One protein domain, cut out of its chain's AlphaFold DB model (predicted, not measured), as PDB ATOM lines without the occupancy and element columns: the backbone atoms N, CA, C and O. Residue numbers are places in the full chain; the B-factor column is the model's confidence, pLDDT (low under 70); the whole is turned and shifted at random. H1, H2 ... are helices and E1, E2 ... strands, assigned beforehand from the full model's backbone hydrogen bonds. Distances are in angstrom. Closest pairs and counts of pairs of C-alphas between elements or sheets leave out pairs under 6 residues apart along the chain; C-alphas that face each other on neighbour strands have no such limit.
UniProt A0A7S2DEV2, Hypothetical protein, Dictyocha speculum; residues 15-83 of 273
ATOM      1  N   ASP A  15      72.186 119.306 104.047       71.00
ATOM      2  CA  ASP A  15      72.980 118.607 105.063       71.00
ATOM      3  C   ASP A  15      72.040 118.129 106.192       71.00
ATOM      4  O   ASP A  15      72.078 118.589 107.335       71.00
ATOM      5  N   MET A  16      71.071 117.289 105.817       67.25
ATOM      6  CA  MET A  16      69.972 116.879 106.683       67.25
ATOM      7  C   MET A  16      70.472 115.852 107.695       67.25
ATOM      8  O   MET A  16      70.949 114.776 107.332       67.25
ATOM      9  N   LYS A  17      70.330 116.158 108.985       82.75
ATOM     10  CA  LYS A  17      70.700 115.234 110.059       82.75
ATOM     11  C   LYS A  17      69.541 114.303 110.366       82.75
ATOM     12  O   LYS A  17      68.441 114.742 110.693       82.75
ATOM     13  N   CYS A  18      69.811 113.010 110.289       80.56
ATOM     14  CA  CYS A  18      68.832 111.960 110.509       80.56
ATOM     15  C   CYS A  18      68.897 111.438 111.952       80.56
ATOM     16  O   CYS A  18      69.965 111.040 112.415       80.56
ATOM     17  N   TYR A  19      67.762 111.401 112.656       84.94
ATOM     18  CA  TYR A  19      67.670 110.895 114.029       84.94
ATOM     19  C   TYR A  19      66.564 109.850 114.168       84.94
ATOM     20  O   TYR A  19      65.480 109.973 113.599       84.94
ATOM     21  N   ALA A  20      66.821 108.836 114.992       82.75
ATOM     22  CA  ALA A  20      65.773 107.945 115.468       82.75
ATOM     23  C   ALA A  20      64.802 108.699 116.393       82.75
ATOM     24  O   ALA A  20      65.199 109.630 117.092       82.75
ATOM     25  N   GLU A  21      63.554 108.236 116.460       82.62
ATOM     26  CA  GLU A  21      62.454 108.783 117.269       82.62
ATOM     27  C   GLU A  21      62.852 109.152 118.707       82.62
ATOM     28  O   GLU A  21      62.442 110.182 119.243       82.62
ATOM     29  N   SER A  22      63.665 108.307 119.346       81.50
ATOM     30  CA  SER A  22      64.135 108.490 120.724       81.50
ATOM     31  C   SER A  22      65.127 109.645 120.886       81.50
ATOM     32  O   SER A  22      65.298 110.153 121.992       81.50
ATOM     33  N   SER A  23      65.776 110.039 119.792       85.62
ATOM     34  CA  SER A  23      66.874 111.007 119.728       85.62
ATOM     35  C   SER A  23      66.487 112.286 118.986       85.62
ATOM     36  O   SER A  23      67.335 113.144 118.752       85.62
ATOM     37  N   CYS A  24      65.215 112.426 118.609       85.38
ATOM     38  CA  CYS A  24      64.744 113.586 117.875       85.38
ATOM     39  C   CYS A  24      64.686 114.843 118.752       85.38
ATOM     40  O   CYS A  24      64.009 114.845 119.787       85.38
ATOM     41  N   PRO A  25      65.330 115.949 118.330       83.94
ATOM     42  CA  PRO A  25      65.369 117.190 119.105       83.94
ATOM     43  C   PRO A  25      63.988 117.847 119.246       83.94
ATOM     44  O   PRO A  25      63.747 118.600 120.184       83.94
ATOM     45  N   SER A  26      63.053 117.522 118.351       76.00
ATOM     46  CA  SER A  26      61.674 118.020 118.343       76.00
ATOM     47  C   SER A  26      60.772 117.428 119.436       76.00
ATOM     48  O   SER A  26      59.621 117.852 119.579       76.00
ATOM     49  N   GLY A  27      61.276 116.450 120.193       77.44
ATOM     50  CA  GLY A  27      60.543 115.724 121.221       77.44
ATOM     51  C   GLY A  27      60.272 114.273 120.833       77.44
ATOM     52  O   GLY A  27      60.312 113.897 119.660       77.44
ATOM     53  N   LYS A  28      59.991 113.455 121.853       76.38
ATOM     54  CA  LYS A  28      59.662 112.036 121.681       76.38
ATOM     55  C   LYS A  28      58.437 111.906 120.774       76.38
ATOM     56  O   LYS A  28      57.497 112.687 120.916       76.38
ATOM     57  N   TYR A  29      58.440 110.899 119.904       82.44
ATOM     58  CA  TYR A  29      57.321 110.541 119.023       82.44
ATOM     59  C   TYR A  29      57.070 111.462 117.828       82.44
ATOM     60  O   TYR A  29      56.082 111.248 117.133       82.44
ATOM     61  N   LYS A  30      57.920 112.456 117.552       89.19
ATOM     62  CA  LYS A  30      57.811 113.229 116.310       89.19
ATOM     63  C   LYS A  30      58.627 112.608 115.184       89.19
ATOM     64  O   LYS A  30      59.694 112.047 115.418       89.19
ATOM     65  N   CYS A  31      58.120 112.749 113.970       92.19
ATOM     66  CA  CYS A  31      58.736 112.263 112.742       92.19
ATOM     67  C   CYS A  31      58.602 113.281 111.610       92.19
ATOM     68  O   CYS A  31      57.985 114.331 111.784       92.19
ATOM     69  N   GLY A  32      59.192 112.963 110.461       88.50
ATOM     70  CA  GLY A  32      59.186 113.827 109.286       88.50
ATOM     71  C   GLY A  32      60.348 114.816 109.280       88.50
ATOM     72  O   GLY A  32      61.247 114.761 110.124       88.50
ATOM     73  N   VAL A  33      60.340 115.700 108.284       85.62
ATOM     74  CA  VAL A  33      61.384 116.711 108.082       85.62
ATOM     75  C   VAL A  33      60.976 117.997 108.796       85.62
ATOM     76  O   VAL A  33      59.970 118.615 108.455       85.62
ATOM     77  N   GLN A  34      61.757 118.405 109.793       80.62
ATOM     78  CA  GLN A  34      61.575 119.656 110.529       80.62
ATOM     79  C   GLN A  34      62.828 120.516 110.369       80.62
ATOM     80  O   GLN A  34      63.781 120.406 111.139       80.62
ATOM     81  N   GLY A  35      62.828 121.367 109.339       85.12
ATOM     82  CA  GLY A  35      64.014 122.129 108.942       85.12
ATOM     83  C   GLY A  35      65.102 121.197 108.411       85.12
ATOM     84  O   GLY A  35      64.841 120.398 107.516       85.12
ATOM     85  N   ASP A  36      66.289 121.261 109.009       84.88
ATOM     86  CA  ASP A  36      67.465 120.479 108.592       84.88
ATOM     87  C   ASP A  36      67.546 119.107 109.285       84.88
ATOM     88  O   ASP A  36      68.584 118.443 109.281       84.88
ATOM     89  N   VAL A  37      66.463 118.689 109.943       82.62
ATOM     90  CA  VAL A  37      66.418 117.470 110.748       82.62
ATOM     91  C   VAL A  37      65.334 116.531 110.232       82.62
ATOM     92  O   VAL A  37      64.157 116.887 110.196       82.62
ATOM     93  N   GLY A  38      65.737 115.315 109.865       88.06
ATOM     94  CA  GLY A  38      64.846 114.210 109.524       88.06
ATOM     95  C   GLY A  38      64.678 113.262 110.709       88.06
ATOM     96  O   GLY A  38      65.661 112.752 111.246       88.06
ATOM     97  N   CYS A  39      63.435 113.023 111.117       91.00
ATOM     98  CA  CYS A  39      63.095 112.173 112.254       91.00
ATOM     99  C   CYS A  39      62.338 110.911 111.823       91.00
ATOM    100  O   CYS A  39      61.296 111.012 111.170       91.00
ATOM    101  N   PHE A  40      62.822 109.729 112.231       88.31
ATOM    102  CA  PHE A  40      62.227 108.431 111.870       88.31
ATOM    103  C   PHE A  40      61.505 107.803 113.037       88.31
ATOM    104  O   PHE A  40      62.027 107.765 114.150       88.31
ATOM    105  N   CYS A  41      60.342 107.230 112.755       90.88
ATOM    106  CA  CYS A  41      59.667 106.377 113.711       90.88
ATOM    107  C   CYS A  41      60.424 105.064 113.905       90.88
ATOM    108  O   CYS A  41      61.095 104.571 112.998       90.88
ATOM    109  N   SER A  42      60.301 104.491 115.101       90.12
ATOM    110  CA  SER A  42      60.804 103.144 115.372       90.12
ATOM    111  C   SER A  42      60.227 102.134 114.362       90.12
ATOM    112  O   SER A  42      59.091 102.324 113.909       90.12
ATOM    113  N   PRO A  43      60.951 101.041 114.039       83.88
ATOM    114  CA  PRO A  43      60.430  99.989 113.168       83.88
ATOM    115  C   PRO A  43      59.055  99.544 113.678       83.88
ATOM    116  O   PRO A  43      58.906  99.384 114.889       83.88
ATOM    117  N   SER A  44      58.075  99.358 112.784       87.25
ATOM    118  CA  SER A  44      56.644  99.072 113.055       87.25
ATOM    119  C   SER A  44      55.710 100.259 113.352       87.25
ATOM    120  O   SER A  44      54.525 100.046 113.625       87.25
ATOM    121  N   ARG A  45      56.184 101.507 113.256       90.94
ATOM    122  CA  ARG A  45      55.346 102.709 113.410       90.94
ATOM    123  C   ARG A  45      55.364 103.568 112.151       90.94
ATOM    124  O   ARG A  45      56.399 103.718 111.515       90.94
ATOM    125  N   CYS A  46      54.220 104.160 111.833       91.44
ATOM    126  CA  CYS A  46      54.040 105.102 110.734       91.44
ATOM    127  C   CYS A  46      54.208 106.537 111.206       91.44
ATOM    128  O   CYS A  46      53.929 106.846 112.368       91.44
ATOM    129  N   CYS A  47      54.596 107.405 110.275       91.75
ATOM    130  CA  CYS A  47      54.572 108.842 110.476       91.75
ATOM    131  C   CYS A  47      53.249 109.420 109.966       91.75
ATOM    132  O   CYS A  47      52.979 109.372 108.767       91.75
ATOM    133  N   SER A  48      52.430 109.964 110.865       91.31
ATOM    134  CA  SER A  48      51.168 110.609 110.498       91.31
ATOM    135  C   SER A  48      51.399 111.940 109.783       91.31
ATOM    136  O   SER A  48      52.450 112.567 109.933       91.31
ATOM    137  N   ALA A  49      50.369 112.443 109.092       86.38
ATOM    138  CA  ALA A  49      50.378 113.780 108.484       86.38
ATOM    139  C   ALA A  49      50.670 114.899 109.506       86.38
ATOM    140  O   ALA A  49      51.247 115.932 109.177       86.38
ATOM    141  N   ASN A  50      50.345 114.668 110.781       89.31
ATOM    142  CA  ASN A  50      50.634 115.599 111.869       89.31
ATOM    143  C   ASN A  50      52.078 115.485 112.396       89.31
ATOM    144  O   ASN A  50      52.387 116.077 113.431       89.31
ATOM    145  N   SER A  51      52.963 114.748 111.712       91.69
ATOM    146  CA  SER A  51      54.366 114.536 112.099       91.69
ATOM    147  C   SER A  51      54.534 113.785 113.425       91.69
ATOM    148  O   SER A  51      55.457 114.072 114.195       91.69
ATOM    149  N   TRP A  52      53.653 112.817 113.700       91.94
ATOM    150  CA  TRP A  52      53.727 111.958 114.887       91.94
ATOM    151  C   TRP A  52      53.867 110.486 114.523       91.94
ATOM    152  O   TRP A  52      53.271 110.014 113.562       91.94
ATOM    153  N   CYS A  53      54.613 109.747 115.334       93.00
ATOM    154  CA  CYS A  53      54.774 108.310 115.210       93.00
ATOM    155  C   CYS A  53      53.625 107.567 115.884       93.00
ATOM    156  O   CYS A  53      53.316 107.811 117.050       93.00
ATOM    157  N   GLY A  54      53.062 106.562 115.221       93.81
ATOM    158  CA  GLY A  54      52.019 105.709 115.792       93.81
ATOM    159  C   GLY A  54      51.797 104.449 114.972       93.81
ATOM    160  O   GLY A  54      52.356 104.296 113.893       93.81
ATOM    161  N   SER A  55      51.040 103.503 115.519       93.81
ATOM    162  CA  SER A  55      50.800 102.199 114.886       93.81
ATOM    163  C   SER A  55      49.349 101.981 114.460       93.81
ATOM    164  O   SER A  55      49.085 100.978 113.797       93.81
ATOM    165  N   SER A  56      48.421 102.867 114.841       93.06
ATOM    166  CA  SER A  56      47.019 102.790 114.421       93.06
ATOM    167  C   SER A  56      46.830 103.324 113.005       93.06
ATOM    168  O   SER A  56      47.678 104.043 112.472       93.06
ATOM    169  N   ASP A  57      45.684 102.991 112.414       88.88
ATOM    170  CA  ASP A  57      45.351 103.372 111.046       88.88
ATOM    171  C   ASP A  57      45.405 104.884 110.842       88.88
ATOM    172  O   ASP A  57      45.899 105.320 109.822       88.88
ATOM    173  N   GLU A  58      45.049 105.716 111.820       85.88
ATOM    174  CA  GLU A  58      45.182 107.183 111.723       85.88
ATOM    175  C   GLU A  58      46.612 107.661 111.395       85.88
ATOM    176  O   GLU A  58      46.801 108.681 110.737       85.88
ATOM    177  N   TYR A  59      47.630 106.913 111.827       89.31
ATOM    178  CA  TYR A  59      49.034 107.240 111.571       89.31
ATOM    179  C   TYR A  59      49.541 106.635 110.266       89.31
ATOM    180  O   TYR A  59      50.490 107.152 109.687       89.31
ATOM    181  N   CYS A  60      48.940 105.525 109.841       86.44
ATOM    182  CA  CYS A  60      49.362 104.744 108.683       86.44
ATOM    183  C   CYS A  60      48.504 104.982 107.435       86.44
ATOM    184  O   CYS A  60      48.907 104.595 106.342       86.44
ATOM    185  N   THR A  61      47.328 105.589 107.586       79.38
ATOM    186  CA  THR A  61      46.418 105.904 106.489       79.38
ATOM    187  C   THR A  61      46.813 107.234 105.879       79.38
ATOM    188  O   THR A  61      46.958 108.258 106.547       79.38
ATOM    189  N   THR A  62      47.025 107.188 104.573       60.97
ATOM    190  CA  THR A  62      47.529 108.279 103.748       60.97
ATOM    191  C   THR A  62      46.451 109.346 103.552       60.97
ATOM    192  O   THR A  62      45.920 109.525 102.461       60.97
ATOM    193  N   ASN A  63      46.104 110.082 104.603       48.25
ATOM    194  CA  ASN A  63      45.255 111.260 104.474       48.25
ATOM    195  C   ASN A  63      46.114 112.450 104.029       48.25
ATOM    196  O   ASN A  63      46.489 113.298 104.830       48.25
ATOM    197  N   GLY A  64      46.426 112.494 102.733       42.31
ATOM    198  CA  GLY A  64      46.966 113.679 102.065       42.31
ATOM    199  C   GLY A  64      48.495 113.768 102.023       42.31
ATOM    200  O   GLY A  64      49.145 114.133 102.991       42.31
ATOM    201  N   ASN A  65      49.029 113.501 100.831       40.22
ATOM    202  CA  ASN A  65      50.284 113.990 100.236       40.22
ATOM    203  C   ASN A  65      51.651 113.642 100.848       40.22
ATOM    204  O   ASN A  65      52.616 113.621 100.082       40.22
ATOM    205  N   ASP A  66      51.741 113.284 102.130       44.62
ATOM    206  CA  ASP A  66      53.045 113.122 102.801       44.62
ATOM    207  C   ASP A  66      53.190 111.769 103.525       44.62
ATOM    208  O   ASP A  66      54.180 111.526 104.213       44.62
ATOM    209  N   GLY A  67      52.191 110.888 103.411       44.84
ATOM    210  CA  GLY A  67      52.115 109.644 104.175       44.84
ATOM    211  C   GLY A  67      53.084 108.587 103.662       44.84
ATOM    212  O   GLY A  67      52.766 107.817 102.758       44.84
ATOM    213  N   TRP A  68      54.260 108.531 104.276       55.06
ATOM    214  CA  TRP A  68      55.156 107.395 104.161       55.06
ATOM    215  C   TRP A  68      54.510 106.209 104.909       55.06
ATOM    216  O   TRP A  68      54.457 106.198 106.141       55.06
ATOM    217  N   GLY A  69      53.950 105.239 104.178       47.66
ATOM    218  CA  GLY A  69      53.296 104.053 104.752       47.66
ATOM    219  C   GLY A  69      54.264 103.153 105.532       47.66
ATOM    220  O   GLY A  69      55.476 103.348 105.469       47.66
ATOM    221  N   ARG A  70      53.751 102.158 106.278       51.56
ATOM    222  CA  ARG A  70      54.538 101.262 107.168       51.56
ATOM    223  C   ARG A  70      55.829 100.709 106.558       51.56
ATOM    224  O   ARG A  70      56.797 100.521 107.286       51.56
ATOM    225  N   GLU A  71      55.808 100.417 105.265       49.47
ATOM    226  CA  GLU A  71      56.882  99.713 104.562       49.47
ATOM    227  C   GLU A  71      57.735 100.706 103.756       49.47
ATOM    228  O   GLU A  71      58.958 100.719 103.887       49.47
ATOM    229  N   ASP A  72      57.093 101.664 103.080       48.25
ATOM    230  CA  ASP A  72      57.781 102.688 102.287       48.25
ATOM    231  C   ASP A  72      58.522 103.726 103.144       48.25
ATOM    232  O   ASP A  72      59.529 104.284 102.710       48.25
ATOM    233  N   SER A  73      58.043 104.002 104.360       55.38
ATOM    234  CA  SER A  73      58.658 104.969 105.284       55.38
ATOM    235  C   SER A  73      59.984 104.513 105.835       55.38
ATOM    236  O   SER A  73      60.888 105.335 105.993       55.38
ATOM    237  N   PHE A  74      60.098 103.224 106.140       53.28
ATOM    238  CA  PHE A  74      61.306 102.699 106.733       53.28
ATOM    239  C   PHE A  74      62.361 102.504 105.654       53.28
ATOM    240  O   PHE A  74      63.391 103.149 105.751       53.28
ATOM    241  N   GLU A  75      62.103 101.747 104.584       55.16
ATOM    242  CA  GLU A  75      63.127 101.509 103.554       55.16
ATOM    243  C   GLU A  75      63.524 102.781 102.800       55.16
ATOM    244  O   GLU A  75      64.713 103.079 102.699       55.16
ATOM    245  N   SER A  76      62.562 103.589 102.341       58.50
ATOM    246  CA  SER A  76      62.894 104.763 101.523       58.50
ATOM    247  C   SER A  76      63.617 105.843 102.326       58.50
ATOM    248  O   SER A  76      64.492 106.525 101.792       58.50
ATOM    249  N   MET A  77      63.299 106.013 103.614       56.44
ATOM    250  CA  MET A  77      64.023 106.976 104.446       56.44
ATOM    251  C   MET A  77      65.275 106.401 105.104       56.44
ATOM    252  O   MET A  77      66.240 107.137 105.296       56.44
ATOM    253  N   GLN A  78      65.322 105.101 105.393       55.19
ATOM    254  CA  GLN A  78      66.551 104.427 105.801       55.19
ATOM    255  C   GLN A  78      67.579 104.475 104.669       55.19
ATOM    256  O   GLN A  78      68.748 104.712 104.937       55.19
ATOM    257  N   GLU A  79      67.163 104.377 103.407       57.84
ATOM    258  CA  GLU A  79      68.046 104.602 102.262       57.84
ATOM    259  C   GLU A  79      68.529 106.062 102.187       57.84
ATOM    260  O   GLU A  79      69.706 106.310 101.931       57.84
ATOM    261  N   ILE A  80      67.666 107.042 102.493       60.91
ATOM    262  CA  ILE A  80      68.050 108.465 102.567       60.91
ATOM    263  C   ILE A  80      69.049 108.737 103.700       60.91
ATOM    264  O   ILE A  80      69.968 109.534 103.524       60.91
ATOM    265  N   CYS A  81      68.893 108.074 104.842       54.47
ATOM    266  CA  CYS A  81      69.605 108.421 106.070       54.47
ATOM    267  C   CYS A  81      70.754 107.496 106.451       54.47
ATOM    268  O   CYS A  81      71.649 107.912 107.181       54.47
ATOM    269  N   MET A  82      70.740 106.248 105.989       47.03
ATOM    270  CA  MET A  82      71.810 105.277 106.230       47.03
ATOM    271  C   MET A  82      72.734 105.113 105.025       47.03
ATOM    272  O   MET A  82      73.806 104.535 105.183       47.03
ATOM    273  N   ASN A  83      72.372 105.628 103.841       48.19
ATOM    274  CA  ASN A  83      73.222 105.540 102.656       48.19
ATOM    275  C   ASN A  83      73.249 106.857 101.846       48.19
ATOM    276  O   ASN A  83      72.569 106.979 100.822       48.19
TER     277      ASN A  83
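What this domain is: This is residues 15 to 83 of the 273 residues of the protein "Hypothetical protein" of Dictyocha speculum (UniProt A0A7S2DEV2). With little regular structure, this is a small three-stranded sheet among long loops, with helix H2 over one face and a lobe of loops with short H1 beyond the sheet. The printed part has 69 residues, in order E1, E2, E3, H1, H2, of which named elements hold only 26; the class is mixed, helices and strands. The mixed sheet runs E1, E3, E2. The whole is compact, radius of gyration of the C-alphas 10.8 A, spanning 30 by 24 by 21 A.

Where its parts are: E1, residues 17 to 20, begins at C-alpha 17 (70.700, 115.234, 110.059) and is 10.3 A long. E2 is residues 32 to 34, 6.4 A; E3 is residues 37 to 40, 10.0 A. H1 is residues 57 to 60, 4.9 A. H2, residues 72 to 82, 14.8 A, ends at C-alpha 82 (71.810, 105.277, 106.230).

How they stand to each other: E1 and E3 are parallel, with N 19 and O 38 2.9 A apart. E2 and E3 form an antiparallel hairpin, with N 32 and O 39 3.0 A apart. H2 on one face makes two layers, helix over sheet, at a height over the sheet of 9.7 A; the C-alphas of Cys 18 and Cys 81, the closest of E1 and H2, are 5.7 A apart. H2 lies over E1 and E3, slantwise to the strands, at 48 degrees to E3 on the local plane. H1 is not on the sheet. In H2 every O i to N i+4 pair is within hydrogen-bond range; H1 is too short for one.

The domain as a whole: The printed part has no cut. The links E1 to E2, E3 to H1 and H1 to H2 are long. Residue 16 and residues 62 to 83 have pLDDT under 70.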